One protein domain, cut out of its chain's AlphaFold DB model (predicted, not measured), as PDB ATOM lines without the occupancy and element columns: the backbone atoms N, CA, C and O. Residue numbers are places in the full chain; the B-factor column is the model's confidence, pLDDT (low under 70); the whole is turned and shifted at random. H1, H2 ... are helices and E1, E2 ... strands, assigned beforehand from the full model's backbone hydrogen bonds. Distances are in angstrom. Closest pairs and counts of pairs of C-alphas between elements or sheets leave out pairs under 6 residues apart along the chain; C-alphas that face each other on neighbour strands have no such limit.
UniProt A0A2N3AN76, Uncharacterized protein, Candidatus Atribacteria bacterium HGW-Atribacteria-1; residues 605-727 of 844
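This is residues 605 to 727 of the 844 residues of an uncharacterized protein of Candidatus Atribacteria bacterium HGW-Atribacteria-1 (UniProt A0A2N3AN76). Two strongly twisted sheets lie face to face as a sandwich, one of four strands, E4 E3 E6 E7, and one of three, E1 E2 E5, their strands crossed at 45 degrees. H1 lies off to the side on neither sheet, and a long loop, residues 627 to 647, leads from it back to E2. The 123 printed residues hold one named helix and seven named strands, in the order E1 H1 E2 E3 E4 E5 E6 E7; the class is mixed, and both sheets are antiparallel throughout. The whole is compact, with a radius of gyration of the C-alphas of 15.0 A, and spans 46 by 36 by 23 A.

E1, residues 605 to 610, is an edge strand and the antiparallel neighbour of E2, residues 648 to 656, at 152 degrees; N 606 and O 652 are 2.8 A apart, within hydrogen-bond range. H1, residues 614 to 626, has every O i to N i+4 pair within hydrogen-bond range. E2 is also the antiparallel neighbour of E5, residues 691 to 696, with N 653 and O 694 2.8 A apart. In the other sheet E3, residues 664 to 673, and E4, residues 679 to 685, form a hairpin, with N 669 and O 682 3.0 A apart. E3 is antiparallel to E6, residues 705 to 713, at 160 degrees, with N 670 and O 708 2.9 A apart. E6 and E7, residues 724 to 726, form a hairpin, with N 707 and O 724 2.8 A apart. Across the sandwich, two sheets face to face, the facing parts are 9.4 A centre to centre. The closest C-alphas of E1 and E7, those of Ala 605 and Val 724, are 6.4 A apart. E3 and E5 are near each other, while H1 and E3 are apart.

E1 begins with C-alpha 605 at (-8.955, -22.891, 13.518) and is 15.8 A long. H1 measures 18.9 A and E2 26.5 A. E3, the longest strand by residues, runs 28.1 A from C-alpha 664 at (-25.780, -20.091, 28.478). E4 measures 18.2 A, E5 17.0 A and E6 26.3 A. E7 measures 6.9 A and ends with C-alpha 726 at (-8.138, -21.361, 6.809).

The two C-alphas farthest apart, those of Gly 645 and Ser 662, are 46.8 A apart. The printed part has no cut. The link from H1 to E2, 21 residues, is long. The mean pLDDT of the printed part is 80.6, and 40 residues are under 70: residues 612 to 645, 660 to 662 and 688 to 690.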
ATOM      1  N   ALA A 605      -8.701 -21.767  14.403       94.31
ATOM      2  CA  ALA A 605      -8.955 -22.891  13.518       94.31
ATOM      3  C   ALA A 605      -7.641 -23.533  13.055       94.31
ATOM      4  O   ALA A 605      -6.680 -22.830  12.766       94.31
ATOM      5  N   ILE A 606      -7.613 -24.863  12.982       94.75
ATOM      6  CA  ILE A 606      -6.427 -25.652  12.624       94.75
ATOM      7  C   ILE A 606      -6.804 -26.615  11.502       94.75
ATOM      8  O   ILE A 606      -7.735 -27.412  11.645       94.75
ATOM      9  N   ALA A 607      -6.083 -26.548  10.384       95.75
ATOM     10  CA  ALA A 607      -6.219 -27.489   9.278       95.75
ATOM     11  C   ALA A 607      -5.542 -28.822   9.618       95.75
ATOM     12  O   ALA A 607      -4.377 -28.847   9.994       95.75
ATOM     13  N   ILE A 608      -6.238 -29.939   9.448       93.44
ATOM     14  CA  ILE A 608      -5.735 -31.271   9.788       93.44
ATOM     15  C   ILE A 608      -5.732 -32.149   8.542       93.44
ATOM     16  O   ILE A 608      -6.783 -32.404   7.951       93.44
ATOM     17  N   THR A 609      -4.558 -32.665   8.186       93.44
ATOM     18  CA  THR A 609      -4.375 -33.695   7.158       93.44
ATOM     19  C   THR A 609      -4.019 -35.013   7.841       93.44
ATOM     20  O   THR A 609      -2.952 -35.139   8.425       93.44
ATOM     21  N   ASN A 610      -4.885 -36.022   7.772       84.44
ATOM     22  CA  ASN A 610      -4.683 -37.271   8.511       84.44
ATOM     23  C   ASN A 610      -4.694 -38.500   7.589       84.44
ATOM     24  O   ASN A 610      -5.500 -38.565   6.660       84.44
ATOM     25  N   GLN A 611      -3.832 -39.484   7.856       82.25
ATOM     26  CA  GLN A 611      -3.865 -40.812   7.226       82.25
ATOM     27  C   GLN A 611      -4.241 -41.956   8.193       82.25
ATOM     28  O   GLN A 611      -4.392 -43.098   7.762       82.25
ATOM     29  N   LEU A 612      -4.437 -41.674   9.484       68.38
ATOM     30  CA  LEU A 612      -4.813 -42.650  10.512       68.38
ATOM     31  C   LEU A 612      -6.247 -43.177  10.350       68.38
ATOM     32  O   LEU A 612      -7.144 -42.524   9.814       68.38
ATOM     33  N   SER A 613      -6.485 -44.367  10.911       64.06
ATOM     34  CA  SER A 613      -7.843 -44.830  11.207       64.06
ATOM     35  C   SER A 613      -8.467 -43.970  12.308       64.06
ATOM     36  O   SER A 613      -7.804 -43.679  13.300       64.06
ATOM     37  N   MET A 614      -9.753 -43.642  12.183       63.19
ATOM     38  CA  MET A 614     -10.405 -42.647  13.043       63.19
ATOM     39  C   MET A 614     -10.380 -42.961  14.550       63.19
ATOM     40  O   MET A 614     -10.199 -42.053  15.345       63.19
ATOM     41  N   SER A 615     -10.474 -44.233  14.948       63.34
ATOM     42  CA  SER A 615     -10.398 -44.609  16.370       63.34
ATOM     43  C   SER A 615      -9.048 -44.262  17.004       63.34
ATOM     44  O   SER A 615      -8.983 -43.880  18.156       63.34
ATOM     45  N   LYS A 616      -7.963 -44.361  16.230       66.62
ATOM     46  CA  LYS A 616      -6.619 -44.016  16.706       66.62
ATOM     47  C   LYS A 616      -6.359 -42.517  16.702       66.62
ATOM     48  O   LYS A 616      -5.510 -42.033  17.432       66.62
ATOM     49  N   PHE A 617      -7.065 -41.800  15.831       66.88
ATOM     50  CA  PHE A 617      -7.049 -40.349  15.841       66.88
ATOM     51  C   PHE A 617      -7.657 -39.816  17.146       66.88
ATOM     52  O   PHE A 617      -7.071 -38.923  17.741       66.88
ATOM     53  N   GLU A 618      -8.758 -40.404  17.623       65.50
ATOM     54  CA  GLU A 618      -9.344 -40.074  18.933       65.50
ATOM     55  C   GLU A 618      -8.355 -40.349  20.079       65.50
ATOM     56  O   GLU A 618      -8.035 -39.419  20.815       65.50
ATOM     57  N   ASP A 619      -7.783 -41.562  20.148       69.38
ATOM     58  CA  ASP A 619      -6.785 -41.932  21.172       69.38
ATOM     59  C   ASP A 619      -5.583 -40.963  21.189       69.38
ATOM     60  O   ASP A 619      -5.056 -40.600  22.239       69.38
ATOM     61  N   LYS A 620      -5.131 -40.522  20.009       67.94
ATOM     62  CA  LYS A 620      -3.979 -39.626  19.888       67.94
ATOM     63  C   LYS A 620      -4.295 -38.184  20.284       67.94
ATOM     64  O   LYS A 620      -3.427 -37.498  20.816       67.94
ATOM     65  N   MET A 621      -5.516 -37.719  20.031       67.31
ATOM     66  CA  MET A 621      -5.946 -36.402  20.505       67.31
ATOM     67  C   MET A 621      -6.046 -36.367  22.032       67.31
ATOM     68  O   MET A 621      -5.644 -35.369  22.618       67.31
ATOM     69  N   GLU A 622      -6.513 -37.452  22.657       67.06
ATOM     70  CA  GLU A 622      -6.524 -37.606  24.119       67.06
ATOM     71  C   GLU A 622      -5.093 -37.553  24.682       67.06
ATOM     72  O   GLU A 622      -4.823 -36.802  25.612       67.06
ATOM     73  N   GLN A 623      -4.138 -38.236  24.039       69.00
ATOM     74  CA  GLN A 623      -2.722 -38.162  24.425       69.00
ATOM     75  C   GLN A 623      -2.148 -36.733  24.343       69.00
ATOM     76  O   GLN A 623      -1.434 -36.298  25.240       69.00
ATOM     77  N   LEU A 624      -2.423 -35.992  23.265       63.97
ATOM     78  CA  LEU A 624      -1.904 -34.626  23.101       63.97
ATOM     79  C   LEU A 624      -2.524 -33.630  24.100       63.97
ATOM     80  O   LEU A 624      -1.893 -32.622  24.413       63.97
ATOM     81  N   GLU A 625      -3.737 -33.904  24.587       60.81
ATOM     82  CA  GLU A 625      -4.360 -33.180  25.702       60.81
ATOM     83  C   GLU A 625      -3.659 -33.502  27.029       60.81
ATOM     84  O   GLU A 625      -3.322 -32.581  27.766       60.81
ATOM     85  N   GLU A 626      -3.360 -34.778  27.306       65.94
ATOM     86  CA  GLU A 626      -2.568 -35.173  28.485       65.94
ATOM     87  C   GLU A 626      -1.157 -34.550  28.487       65.94
ATOM     88  O   GLU A 626      -0.592 -34.291  29.548       65.94
ATOM     89  N   GLU A 627      -0.588 -34.294  27.305       64.12
ATOM     90  CA  GLU A 627       0.721 -33.653  27.124       64.12
ATOM     91  C   GLU A 627       0.673 -32.111  27.114       64.12
ATOM     92  O   GLU A 627       1.711 -31.485  26.898       64.12
ATOM     93  N   ASP A 628      -0.498 -31.492  27.309       59.53
ATOM     94  CA  ASP A 628      -0.708 -30.031  27.284       59.53
ATOM     95  C   ASP A 628      -0.265 -29.362  25.959       59.53
ATOM     96  O   ASP A 628      -0.047 -28.154  25.862       59.53
ATOM     97  N   LYS A 629      -0.160 -30.152  24.880       57.34
ATOM     98  CA  LYS A 629       0.085 -29.670  23.506       57.34
ATOM     99  C   LYS A 629      -1.191 -29.110  22.865       57.34
ATOM    100  O   LYS A 629      -1.185 -28.657  21.718       57.34
ATOM    101  N   LEU A 630      -2.310 -29.185  23.583       55.47
ATOM    102  CA  LEU A 630      -3.657 -28.878  23.138       55.47
ATOM    103  C   LEU A 630      -4.482 -28.307  24.313       55.47
ATOM    104  O   LEU A 630      -4.470 -28.907  25.380       55.47
ATOM    105  N   PRO A 631      -5.266 -27.223  24.138       49.59
ATOM    106  CA  PRO A 631      -6.068 -26.649  25.232       49.59
ATOM    107  C   PRO A 631      -7.174 -27.611  25.721       49.59
ATOM    108  O   PRO A 631      -7.804 -28.250  24.880       49.59
ATOM    109  N   SER A 632      -7.417 -27.731  27.034       45.34
ATOM    110  CA  SER A 632      -8.246 -28.788  27.671       45.34
ATOM    111  C   SER A 632      -9.779 -28.620  27.533       45.34
ATOM    112  O   SER A 632     -10.300 -27.519  27.689       45.34
ATOM    113  N   GLY A 633     -10.548 -29.707  27.305       51.91
ATOM    114  CA  GLY A 633     -12.035 -29.681  27.361       51.91
ATOM    115  C   GLY A 633     -12.825 -30.192  26.138       51.91
ATOM    116  O   GLY A 633     -13.784 -29.558  25.686       51.91
ATOM    117  N   TYR A 634     -12.478 -31.355  25.582       56.16
ATOM    118  CA  TYR A 634     -13.009 -31.805  24.287       56.16
ATOM    119  C   TYR A 634     -14.395 -32.456  24.315       56.16
ATOM    120  O   TYR A 634     -14.773 -33.204  25.215       56.16
ATOM    121  N   CYS A 635     -15.137 -32.248  23.227       49.59
ATOM    122  CA  CYS A 635     -16.282 -33.067  22.850       49.59
ATOM    123  C   CYS A 635     -16.135 -33.479  21.382       49.59
ATOM    124  O   CYS A 635     -16.297 -32.661  20.475       49.59
ATOM    125  N   PHE A 636     -15.841 -34.755  21.143       49.59
ATOM    126  CA  PHE A 636     -15.802 -35.313  19.794       49.59
ATOM    127  C   PHE A 636     -17.227 -35.525  19.268       49.59
ATOM    128  O   PHE A 636     -18.095 -36.069  19.952       49.59
ATOM    129  N   ASN A 637     -17.475 -35.104  18.030       52.84
ATOM    130  CA  ASN A 637     -18.699 -35.474  17.321       52.84
ATOM    131  C   ASN A 637     -18.603 -36.936  16.876       52.84
ATOM    132  O   ASN A 637     -17.506 -37.389  16.576       52.84
ATOM    133  N   GLU A 638     -19.730 -37.653  16.754       44.56
ATOM    134  CA  GLU A 638     -19.741 -38.995  16.146       44.56
ATOM    135  C   GLU A 638     -19.123 -38.936  14.739       44.56
ATOM    136  O   GLU A 638     -19.728 -38.417  13.792       44.56
ATOM    137  N   ILE A 639     -17.908 -39.465  14.598       51.78
ATOM    138  CA  ILE A 639     -17.214 -39.517  13.317       51.78
ATOM    139  C   ILE A 639     -17.639 -40.789  12.580       51.78
ATOM    140  O   ILE A 639     -17.808 -41.863  13.155       51.78
ATOM    141  N   THR A 640     -17.851 -40.683  11.268       53.28
ATOM    142  CA  THR A 640     -18.196 -41.850  10.448       53.28
ATOM    143  C   THR A 640     -16.959 -42.744  10.299       53.28
ATOM    144  O   THR A 640     -15.925 -42.259   9.851       53.28
ATOM    145  N   GLU A 641     -17.054 -44.037  10.643       52.25
ATOM    146  CA  GLU A 641     -15.954 -45.009  10.491       52.25
ATOM    147  C   GLU A 641     -15.350 -44.961   9.074       52.25
ATOM    148  O   GLU A 641     -16.033 -45.221   8.073       52.25
ATOM    149  N   LEU A 642     -14.049 -44.671   8.987       54.78
ATOM    150  CA  LEU A 642     -13.293 -44.645   7.736       54.78
ATOM    151  C   LEU A 642     -12.228 -45.744   7.698       54.78
ATOM    152  O   LEU A 642     -11.750 -46.232   8.720       54.78
ATOM    153  N   LYS A 643     -11.895 -46.166   6.473       56.06
ATOM    154  CA  LYS A 643     -10.946 -47.248   6.191       56.06
ATOM    155  C   LYS A 643      -9.519 -46.706   6.127       56.06
ATOM    156  O   LYS A 643      -9.299 -45.657   5.538       56.06
ATOM    157  N   GLU A 644      -8.583 -47.489   6.650       57.75
ATOM    158  CA  GLU A 644      -7.130 -47.314   6.523       57.75
ATOM    159  C   GLU A 644      -6.704 -47.030   5.061       57.75
ATOM    160  O   GLU A 644      -7.252 -47.634   4.125       57.75
ATOM    161  N   GLY A 645      -5.752 -46.110   4.860       63.66
ATOM    162  CA  GLY A 645      -5.179 -45.776   3.547       63.66
ATOM    163  C   GLY A 645      -5.833 -44.624   2.770       63.66
ATOM    164  O   GLY A 645      -5.572 -44.481   1.573       63.66
ATOM    165  N   PHE A 646      -6.693 -43.813   3.396       76.62
ATOM    166  CA  PHE A 646      -7.275 -42.612   2.782       76.62
ATOM    167  C   PHE A 646      -6.796 -41.351   3.502       76.62
ATOM    168  O   PHE A 646      -6.939 -41.250   4.714       76.62
ATOM    169  N   THR A 647      -6.292 -40.369   2.748       81.00
ATOM    170  CA  THR A 647      -6.049 -39.027   3.289       81.00
ATOM    171  C   THR A 647      -7.389 -38.370   3.608       81.00
ATOM    172  O   THR A 647      -8.223 -38.201   2.713       81.00
ATOM    173  N   ASN A 648      -7.579 -38.008   4.870       85.19
ATOM    174  CA  ASN A 648      -8.723 -37.261   5.359       85.19
ATOM    175  C   ASN A 648      -8.328 -35.816   5.674       85.19
ATOM    176  O   ASN A 648      -7.191 -35.547   6.065       85.19
ATOM    177  N   TYR A 649      -9.291 -34.913   5.526       90.56
ATOM    178  CA  TYR A 649      -9.139 -33.502   5.834       90.56
ATOM    179  C   TYR A 649     -10.189 -33.107   6.864       90.56
ATOM    180  O   TYR A 649     -11.363 -33.443   6.712       90.56
ATOM    181  N   ALA A 650      -9.768 -32.387   7.894       92.31
ATOM    182  CA  ALA A 650     -10.658 -31.803   8.884       92.31
ATOM    183  C   ALA A 650     -10.179 -30.395   9.238       92.31
ATOM    184  O   ALA A 650      -8.996 -30.087   9.114       92.31
ATOM    185  N   ILE A 651     -11.087 -29.537   9.686       93.88
ATOM    186  CA  ILE A 651     -10.720 -28.297  10.367       93.88
ATOM    187  C   ILE A 651     -11.191 -28.421  11.805       93.88
ATOM    188  O   ILE A 651     -12.372 -28.656  12.053       93.88
ATOM    189  N   ARG A 652     -10.270 -28.272  12.750       91.88
ATOM    190  CA  ARG A 652     -10.600 -28.120  14.164       91.88
ATOM    191  C   ARG A 652     -10.872 -26.648  14.432       91.88
ATOM    192  O   ARG A 652     -10.038 -25.824  14.081       91.88
ATOM    193  N   ILE A 653     -12.005 -26.324  15.038       93.69
ATOM    194  CA  ILE A 653     -12.370 -24.968  15.456       93.69
ATOM    195  C   ILE A 653     -12.433 -24.973  16.976       93.69
ATOM    196  O   ILE A 653     -13.262 -25.698  17.519       93.69
ATOM    197  N   GLY A 654     -11.571 -24.205  17.640       90.00
ATOM    198  CA  GLY A 654     -11.552 -24.057  19.097       90.00
ATOM    199  C   GLY A 654     -11.913 -22.641  19.538       90.00
ATOM    200  O   GLY A 654     -11.814 -21.722  18.726       90.00
ATOM    201  N   TRP A 655     -12.400 -22.475  20.768       89.69
ATOM    202  CA  TRP A 655     -12.750 -21.184  21.366       89.69
ATOM    203  C   TRP A 655     -12.816 -21.241  22.897       89.69
ATOM    204  O   TRP A 655     -13.165 -22.273  23.470       89.69
ATOM    205  N   TYR A 656     -12.597 -20.084  23.528       83.38
ATOM    206  CA  TYR A 656     -12.703 -19.919  24.978       83.38
ATOM    207  C   TYR A 656     -14.148 -19.778  25.445       83.38
ATOM    208  O   TYR A 656     -15.050 -19.369  24.698       83.38
ATOM    209  N   ASN A 657     -14.370 -20.074  26.722       78.94
ATOM    210  CA  ASN A 657     -15.676 -19.969  27.348       78.94
ATOM    211  C   ASN A 657     -16.265 -18.542  27.266       78.94
ATOM    212  O   ASN A 657     -15.589 -17.519  27.396       78.94
ATOM    213  N   TYR A 658     -17.576 -18.463  27.042       82.12
ATOM    214  CA  TYR A 658     -18.340 -17.227  26.991       82.12
ATOM    215  C   TYR A 658     -18.940 -16.924  28.357       82.12
ATOM    216  O   TYR A 658     -19.971 -17.465  28.760       82.12
ATOM    217  N   TYR A 659     -18.340 -15.962  29.042       70.88
ATOM    218  CA  TYR A 659     -18.713 -15.613  30.410       70.88
ATOM    219  C   TYR A 659     -19.809 -14.524  30.518       70.88
ATOM    220  O   TYR A 659     -20.016 -13.936  31.579       70.88
ATOM    221  N   GLY A 660     -20.537 -14.231  29.432       61.78
ATOM    222  CA  GLY A 660     -21.385 -13.033  29.325       61.78
ATOM    223  C   GLY A 660     -22.868 -13.164  29.707       61.78
ATOM    224  O   GLY A 660     -23.573 -12.156  29.691       61.78
ATOM    225  N   ALA A 661     -23.403 -14.356  30.013       63.06
ATOM    226  CA  ALA A 661     -24.848 -14.494  30.249       63.06
ATOM    227  C   ALA A 661     -25.258 -15.666  31.155       63.06
ATOM    228  O   ALA A 661     -24.980 -16.832  30.881       63.06
ATOM    229  N   SER A 662     -26.057 -15.365  32.187       66.56
ATOM    230  CA  SER A 662     -26.795 -16.385  32.938       66.56
ATOM    231  C   SER A 662     -27.749 -17.137  32.002       66.56
ATOM    232  O   SER A 662     -28.583 -16.505  31.348       66.56
ATOM    233  N   GLY A 663     -27.668 -18.467  31.968       75.06
ATOM    234  CA  GLY A 663     -28.483 -19.290  31.068       75.06
ATOM    235  C   GLY A 663     -27.855 -19.545  29.693       75.06
ATOM    236  O   GLY A 663     -28.593 -19.774  28.734       75.06
ATOM    237  N   LEU A 664     -26.519 -19.498  29.593       84.88
ATOM    238  CA  LEU A 664     -25.780 -20.091  28.478       84.88
ATOM    239  C   LEU A 664     -26.218 -21.550  28.282       84.88
ATOM    240  O   LEU A 664     -26.225 -22.335  29.232       84.88
ATOM    241  N   LYS A 665     -26.598 -21.898  27.053       89.31
ATOM    242  CA  LYS A 665     -26.870 -23.280  26.642       89.31
ATOM    243  C   LYS A 665     -25.702 -23.904  25.905       89.31
ATOM    244  O   LYS A 665     -25.491 -25.103  26.021       89.31
ATOM    245  N   GLY A 666     -24.964 -23.104  25.146       91.81
ATOM    246  CA  GLY A 666     -23.742 -23.525  24.486       91.81
ATOM    247  C   GLY A 666     -23.405 -22.635  23.305       91.81
ATOM    248  O   GLY A 666     -23.652 -21.431  23.351       91.81
ATOM    249  N   TYR A 667     -22.854 -23.229  22.252       94.38
ATOM    250  CA  TYR A 667     -22.237 -22.499  21.149       94.38
ATOM    251  C   TYR A 667     -22.773 -22.919  19.788       94.38
ATOM    252  O   TYR A 667     -23.234 -24.044  19.588       94.38
ATOM    253  N   ARG A 668     -22.696 -22.009  18.823       96.38
ATOM    254  CA  ARG A 668     -22.994 -22.270  17.418       96.38
ATOM    255  C   ARG A 668     -21.822 -21.850  16.558       96.38
ATOM    256  O   ARG A 668     -21.338 -20.725  16.672       96.38
ATOM    257  N   VAL A 669     -21.409 -22.760  15.685       96.81
ATOM    258  CA  VAL A 669     -20.282 -22.567  14.774       96.81
ATOM    259  C   VAL A 669     -20.818 -22.355  13.371       96.81
ATOM    260  O   VAL A 669     -21.568 -23.180  12.835       96.81
ATOM    261  N   TYR A 670     -20.421 -21.235  12.784       97.62
ATOM    262  CA  TYR A 670     -20.814 -20.823  11.449       97.62
ATOM    263  C   TYR A 670     -19.616 -20.896  10.517       97.62
ATOM    264  O   TYR A 670     -18.512 -20.509  10.889       97.62
ATOM    265  N   ARG A 671     -19.851 -21.355   9.289       97.19
ATOM    266  CA  ARG A 671     -18.834 -21.550   8.257       97.19
ATOM    267  C   ARG A 671     -19.181 -20.802   6.991       97.19
ATOM    268  O   ARG A 671     -20.315 -20.846   6.521       97.19
ATOM    269  N   ASN A 672     -18.163 -20.213   6.403       96.38
ATOM    270  CA  ASN A 672     -18.134 -19.670   5.062       96.38
ATOM    271  C   ASN A 672     -17.224 -20.535   4.185       96.38
ATOM    272  O   ASN A 672     -16.173 -20.968   4.653       96.38
ATOM    273  N   ILE A 673     -17.606 -20.759   2.928       95.50
ATOM    274  CA  ILE A 673     -16.764 -21.421   1.927       95.50
ATOM    275  C   ILE A 673     -16.591 -20.450   0.758       95.50
ATOM    276  O   ILE A 673     -17.582 -20.022   0.177       95.50
ATOM    277  N   ASN A 674     -15.350 -20.122   0.393       92.31
ATOM    278  CA  ASN A 674     -15.004 -19.298  -0.774       92.31
ATOM    279  C   ASN A 674     -15.732 -17.936  -0.853       92.31
ATOM    280  O   ASN A 674     -16.150 -17.527  -1.936       92.31
ATOM    281  N   GLU A 675     -15.862 -17.235   0.277       85.25
ATOM    282  CA  GLU A 675     -16.507 -15.913   0.387       85.25
ATOM    283  C   GLU A 675     -18.028 -15.913   0.104       85.25
ATOM    284  O   GLU A 675     -18.592 -14.893  -0.300       85.25
ATOM    285  N   GLU A 676     -18.718 -17.040   0.313       90.44
ATOM    286  CA  GLU A 676     -20.188 -17.127   0.217       90.44
ATOM    287  C   GLU A 676     -20.899 -16.512   1.451       90.44
ATOM    288  O   GLU A 676     -20.359 -15.634   2.117       90.44
ATOM    289  N   ASP A 677     -22.135 -16.911   1.763       94.69
ATOM    290  CA  ASP A 677     -22.792 -16.549   3.026       94.69
ATOM    291  C   ASP A 677     -22.411 -17.560   4.125       94.69
ATOM    292  O   ASP A 677     -22.233 -18.749   3.857       94.69
ATOM    293  N   PHE A 678     -22.322 -17.110   5.381       97.19
ATOM    294  CA  PHE A 678     -22.087 -18.017   6.509       97.19
ATOM    295  C   PHE A 678     -23.300 -18.925   6.761       97.19
ATOM    296  O   PHE A 678     -24.431 -18.453   6.906       97.19
ATOM    297  N   ALA A 679     -23.054 -20.226   6.879       96.44
ATOM    298  CA  ALA A 679     -24.041 -21.239   7.228       96.44
ATOM    299  C   ALA A 679     -23.725 -21.856   8.596       96.44
ATOM    300  O   ALA A 679     -22.564 -22.078   8.929       96.44
ATOM    301  N   LEU A 680     -24.761 -22.159   9.381       96.31
ATOM    302  CA  LEU A 680     -24.621 -22.897  10.638       96.31
ATOM    303  C   LEU A 680     -24.168 -24.331  10.338       96.31
ATOM    304  O   LEU A 680     -24.883 -25.062   9.648       96.31
ATOM    305  N   VAL A 681     -23.017 -24.732  10.872       93.69
ATOM    306  CA  VAL A 681     -22.467 -26.090  10.699       93.69
ATOM    307  C   VAL A 681     -22.646 -26.913  11.958       93.69
ATOM    308  O   VAL A 681     -22.926 -28.107  11.873       93.69
ATOM    309  N   TYR A 682     -22.544 -26.274  13.126       91.69
ATOM    310  CA  TYR A 682     -22.622 -26.987  14.387       91.69
ATOM    311  C   TYR A 682     -23.391 -26.226  15.464       91.69
ATOM    312  O   TYR A 682     -23.331 -25.002  15.545       91.69
ATOM    313  N   THR A 683     -24.120 -26.964  16.301       93.44
ATOM    314  CA  THR A 683     -24.723 -26.473  17.544       93.44
ATOM    315  C   THR A 683     -24.266 -27.386  18.666       93.44
ATOM    316  O   THR A 683     -24.536 -28.582  18.641       93.44
ATOM    317  N   PHE A 684     -23.574 -26.806  19.632       86.06
ATOM    318  CA  PHE A 684     -22.982 -27.475  20.772       86.06
ATOM    319  C   PHE A 684     -23.730 -27.070  22.043       86.06
ATOM    320  O   PHE A 684     -24.020 -25.889  22.234       86.06
ATOM    321  N   GLU A 685     -24.066 -28.028  22.903       88.06
ATOM    322  CA  GLU A 685     -24.562 -27.748  24.253       88.06
ATOM    323  C   GLU A 685     -23.369 -27.783  25.211       88.06
ATOM    324  O   GLU A 685     -22.684 -28.798  25.299       88.06
ATOM    325  N   ALA A 686     -23.089 -26.668  25.884       80.12
ATOM    326  CA  ALA A 686     -21.887 -26.532  26.695       80.12
ATOM    327  C   ALA A 686     -22.013 -27.277  28.027       80.12
ATOM    328  O   ALA A 686     -22.929 -27.029  28.814       80.12
ATOM    329  N   SER A 687     -21.059 -28.169  28.293       72.50
ATOM    330  CA  SER A 687     -20.719 -28.630  29.640       72.50
ATOM    331  C   SER A 687     -19.885 -27.574  30.371       72.50
ATOM    332  O   SER A 687     -19.364 -26.655  29.745       72.50
ATOM    333  N   ALA A 688     -19.736 -27.701  31.692       62.69
ATOM    334  CA  ALA A 688     -18.739 -26.911  32.416       62.69
ATOM    335  C   ALA A 688     -17.342 -27.213  31.839       62.69
ATOM    336  O   ALA A 688     -16.989 -28.384  31.707       62.69
ATOM    337  N   GLY A 689     -16.610 -26.173  31.446       62.97
ATOM    338  CA  GLY A 689     -15.307 -26.251  30.790       62.97
ATOM    339  C   GLY A 689     -14.800 -24.852  30.431       62.97
ATOM    340  O   GLY A 689     -15.593 -23.908  30.389       62.97
ATOM    341  N   TYR A 690     -13.493 -24.727  30.219       63.69
ATOM    342  CA  TYR A 690     -12.817 -23.456  29.928       63.69
ATOM    343  C   TYR A 690     -12.542 -23.285  28.428       63.69
ATOM    344  O   TYR A 690     -12.698 -22.191  27.888       63.69
ATOM    345  N   ASP A 691     -12.284 -24.395  27.738       73.06
ATOM    346  CA  ASP A 691     -11.991 -24.445  26.314       73.06
ATOM    347  C   ASP A 691     -12.927 -25.423  25.604       73.06
ATOM    348  O   ASP A 691     -13.267 -26.491  26.116       73.06
ATOM    349  N   TYR A 692     -13.377 -25.052  24.409       84.06
ATOM    350  CA  TYR A 692     -14.273 -25.875  23.603       84.06
ATOM    351  C   TYR A 692     -13.735 -25.991  22.190       84.06
ATOM    352  O   TYR A 692     -13.197 -25.037  21.636       84.06
ATOM    353  N   SER A 693     -13.928 -27.145  21.553       87.31
ATOM    354  CA  SER A 693     -13.638 -27.274  20.129       87.31
ATOM    355  C   SER A 693     -14.551 -28.263  19.421       87.31
ATOM    356  O   SER A 693     -15.128 -29.156  20.040       87.31
ATOM    357  N   VAL A 694     -14.702 -28.090  18.107       89.88
ATOM    358  CA  VAL A 694     -15.429 -29.013  17.225       89.88
ATOM    359  C   VAL A 694     -14.649 -29.261  15.945       89.88
ATOM    360  O   VAL A 694     -13.834 -28.440  15.523       89.88
ATOM    361  N   TYR A 695     -14.950 -30.381  15.295       88.56
ATOM    362  CA  TYR A 695     -14.367 -30.737  14.008       88.56
ATOM    363  C   TYR A 695     -15.369 -30.552  12.882       88.56
ATOM    364  O   TYR A 695     -16.471 -31.111  12.905       88.56
ATOM    365  N   ASP A 696     -14.934 -29.834  11.859       92.88
ATOM    366  CA  ASP A 696     -15.566 -29.829  10.558       92.88
ATOM    367  C   ASP A 696     -14.850 -30.813   9.627       92.88
ATOM    368  O   ASP A 696     -13.741 -30.563   9.156       92.88
ATOM    369  N   ASN A 697     -15.499 -31.951   9.387       88.62
ATOM    370  CA  ASN A 697     -15.012 -33.006   8.497       88.62
ATOM    371  C   ASN A 697     -15.547 -32.863   7.057       88.62
ATOM    372  O   ASN A 697     -15.168 -33.638   6.183       88.62
ATOM    373  N   ASP A 698     -16.449 -31.913   6.791       90.12
ATOM    374  CA  ASP A 698     -17.000 -31.656   5.454       90.12
ATOM    375  C   ASP A 698     -16.170 -30.576   4.750       90.12
ATOM    376  O   ASP A 698     -16.664 -29.500   4.397       90.12
ATOM    377  N   VAL A 699     -14.874 -30.857   4.608       92.50
ATOM    378  CA  VAL A 699     -13.859 -29.925   4.107       92.50
ATOM    379  C   VAL A 699     -12.982 -30.572   3.030       92.50
ATOM    380  O   VAL A 699     -12.918 -31.788   2.860       92.50
ATOM    381  N   SER A 700     -12.313 -29.733   2.249       91.88
ATOM    382  CA  SER A 700     -11.430 -30.104   1.145       91.88
ATOM    383  C   SER A 700     -10.359 -29.040   0.936       91.88
ATOM    384  O   SER A 700     -10.593 -27.858   1.192       91.88
ATOM    385  N   THR A 701      -9.204 -29.444   0.410       92.06
ATOM    386  CA  THR A 701      -8.038 -28.568   0.205       92.06
ATOM    387  C   THR A 701      -8.218 -27.505  -0.879       92.06
ATOM    388  O   THR A 701      -7.404 -26.595  -0.977       92.06
ATOM    389  N   ASP A 702      -9.255 -27.619  -1.713       91.38
ATOM    390  CA  ASP A 702      -9.488 -26.725  -2.859       91.38
ATOM    391  C   ASP A 702     -10.266 -25.449  -2.488       91.38
ATOM    392  O   ASP A 702     -10.495 -24.593  -3.343       91.38
ATOM    393  N   ASN A 703     -10.694 -25.331  -1.231       94.25
ATOM    394  CA  ASN A 703     -11.541 -24.250  -0.748       94.25
ATOM    395  C   ASN A 703     -10.838 -23.419   0.330       94.25
ATOM    396  O   ASN A 703      -9.993 -23.915   1.077       94.25
ATOM    397  N   VAL A 704     -11.271 -22.167   0.453       94.81
ATOM    398  CA  VAL A 704     -10.981 -21.301   1.598       94.81
ATOM    399  C   VAL A 704     -12.165 -21.353   2.550       94.81
ATOM    400  O   VAL A 704     -13.303 -21.138   2.128       94.81
ATOM    401  N   TYR A 705     -11.897 -21.610   3.824       96.62
ATOM    402  CA  TYR A 705     -12.914 -21.644   4.867       96.62
ATOM    403  C   TYR A 705     -12.753 -20.448   5.786       96.62
ATOM    404  O   TYR A 705     -11.631 -20.079   6.121       96.62
ATOM    405  N   ALA A 706     -13.864 -19.874   6.234       96.94
ATOM    406  CA  ALA A 706     -13.848 -18.938   7.348       96.94
ATOM    407  C   ALA A 706     -14.878 -19.345   8.399       96.94
ATOM    408  O   ALA A 706     -15.970 -19.789   8.047       96.94
ATOM    409  N   TYR A 707     -14.540 -19.186   9.675       97.56
ATOM    410  CA  TYR A 707     -15.388 -19.573  10.796       97.56
ATOM    411  C   TYR A 707     -15.579 -18.421  11.768       97.56
ATOM    412  O   TYR A 707     -14.676 -17.611  11.971       97.56
ATOM    413  N   TYR A 708     -16.751 -18.382  12.392       97.25
ATOM    414  CA  TYR A 708     -16.970 -17.650  13.634       97.25
ATOM    415  C   TYR A 708     -17.845 -18.481  14.569       97.25
ATOM    416  O   TYR A 708     -18.576 -19.386  14.140       97.25
ATOM    417  N   VAL A 709     -17.790 -18.142  15.851       95.88
ATOM    418  CA  VAL A 709     -18.558 -18.785  16.911       95.88
ATOM    419  C   VAL A 709     -19.456 -17.749  17.580       95.88
ATOM    420  O   VAL A 709     -19.105 -16.577  17.713       95.88
ATOM    421  N   THR A 710     -20.643 -18.185  17.978       95.19
ATOM    422  CA  THR A 710     -21.562 -17.419  18.832       95.19
ATOM    423  C   THR A 710     -21.944 -18.269  20.033       95.19
ATOM    424  O   THR A 710     -22.030 -19.495  19.936       95.19
ATOM    425  N   ALA A 711     -22.186 -17.625  21.166       92.88
ATOM    426  CA  ALA A 711     -22.816 -18.245  22.319       92.88
ATOM    427  C   ALA A 711     -24.336 -18.094  22.202       92.88
ATOM    428  O   ALA A 711     -24.819 -17.083  21.693       92.88
ATOM    429  N   TYR A 712     -25.112 -19.065  22.681       93.94
ATOM    430  CA  TYR A 712     -26.573 -18.973  22.673       93.94
ATOM    431  C   TYR A 712     -27.198 -19.454  23.985       93.94
ATOM    432  O   TYR A 712     -26.679 -20.337  24.671       93.94
ATOM    433  N   GLY A 713     -28.349 -18.873  24.317       92.06
ATOM    434  CA  GLY A 713     -29.226 -19.296  25.409       92.06
ATOM    435  C   GLY A 713     -30.620 -19.673  24.908       92.06
ATOM    436  O   GLY A 713     -30.829 -19.910  23.720       92.06
ATOM    437  N   ASP A 714     -31.601 -19.736  25.813       88.94
ATOM    438  CA  ASP A 714     -33.001 -20.038  25.459       88.94
ATOM    439  C   ASP A 714     -33.576 -19.084  24.398       88.94
ATOM    440  O   ASP A 714     -34.191 -19.535  23.434       88.94
ATOM    441  N   ASP A 715     -33.344 -17.781  24.578       91.69
ATOM    442  CA  ASP A 715     -33.992 -16.709  23.810       91.69
ATOM    443  C   ASP A 715     -32.993 -15.660  23.273       91.69
ATOM    444  O   ASP A 715     -33.394 -14.565  22.873       91.69
ATOM    445  N   TRP A 716     -31.688 -15.954  23.292       92.06
ATOM    446  CA  TRP A 716     -30.640 -15.031  22.846       92.06
ATOM    447  C   TRP A 716     -29.483 -15.763  22.160       92.06
ATOM    448  O   TRP A 716     -29.277 -16.959  22.364       92.06
ATOM    449  N   GLU A 717     -28.736 -15.017  21.355       94.12
ATOM    450  CA  GLU A 717     -27.491 -15.415  20.699       94.12
ATOM    451  C   GLU A 717     -26.560 -14.199  20.730       94.12
ATOM    452  O   GLU A 717     -27.040 -13.068  20.606       94.12
ATOM    453  N   SER A 718     -25.278 -14.417  21.014       91.88
ATOM    454  CA  SER A 718     -24.279 -13.354  21.114       91.88
ATOM    455  C   SER A 718     -24.003 -12.729  19.747       91.88
ATOM    456  O   SER A 718     -24.360 -13.292  18.708       91.88
ATOM    457  N   ASP A 719     -23.291 -11.602  19.737       92.00
ATOM    458  CA  ASP A 719     -22.636 -11.157  18.509       92.00
ATOM    459  C   ASP A 719     -21.555 -12.183  18.103       92.00
ATOM    460  O   ASP A 719     -21.114 -13.013  18.914       92.00
ATOM    461  N   HIS A 720     -21.174 -12.182  16.822       93.75
ATOM    462  CA  HIS A 720     -20.183 -13.129  16.312       93.75
ATOM    463  C   HIS A 720     -18.787 -12.827  16.867       93.75
ATOM    464  O   HIS A 720     -18.409 -11.665  17.020       93.75
ATOM    465  N   SER A 721     -18.003 -13.877  17.109       93.19
ATOM    466  CA  SER A 721     -16.570 -13.770  17.399       93.19
ATOM    467  C   SER A 721     -15.784 -13.102  16.263       93.19
ATOM    468  O   SER A 721     -16.321 -12.801  15.187       93.19
ATOM    469  N   GLN A 722     -14.467 -12.972  16.439       91.50
ATOM    470  CA  GLN A 722     -13.574 -12.779  15.300       91.50
ATOM    471  C   GLN A 722     -13.767 -13.883  14.250       91.50
ATOM    472  O   GLN A 722     -14.107 -15.025  14.573       91.50
ATOM    473  N   ILE A 723     -13.538 -13.525  12.986       94.88
ATOM    474  CA  ILE A 723     -13.565 -14.470  11.871       94.88
ATOM    475  C   ILE A 723     -12.157 -15.031  11.687       94.88
ATOM    476  O   ILE A 723     -11.229 -14.277  11.395       94.88
ATOM    477  N   VAL A 724     -12.013 -16.348  11.793       94.19
ATOM    478  CA  VAL A 724     -10.762 -17.058  11.491       94.19
ATOM    479  C   VAL A 724     -10.836 -17.681  10.106       94.19
ATOM    480  O   VAL A 724     -11.872 -18.226   9.734       94.19
ATOM    481  N   THR A 725      -9.763 -17.576   9.322       94.75
ATOM    482  CA  THR A 725      -9.723 -18.049   7.928       94.75
ATOM    483  C   THR A 725      -8.658 -19.122   7.756       94.75
ATOM    484  O   THR A 725      -7.520 -18.924   8.163       94.75
ATOM    485  N   ILE A 726      -9.016 -20.226   7.100       94.69
ATOM    486  CA  ILE A 726      -8.138 -21.361   6.809       94.69
ATOM    487  C   ILE A 726      -8.111 -21.617   5.309       94.69
ATOM    488  O   ILE A 726      -9.133 -21.886   4.675       94.69
ATOM    489  N   ASN A 727      -6.912 -21.532   4.739       92.25
ATOM    490  CA  ASN A 727      -6.645 -21.747   3.316       92.25
ATOM    491  C   ASN A 727      -5.364 -22.558   3.052       92.25
ATOM    492  O   ASN A 727      -5.018 -22.784   1.894       92.25
TER     493      ASN A 727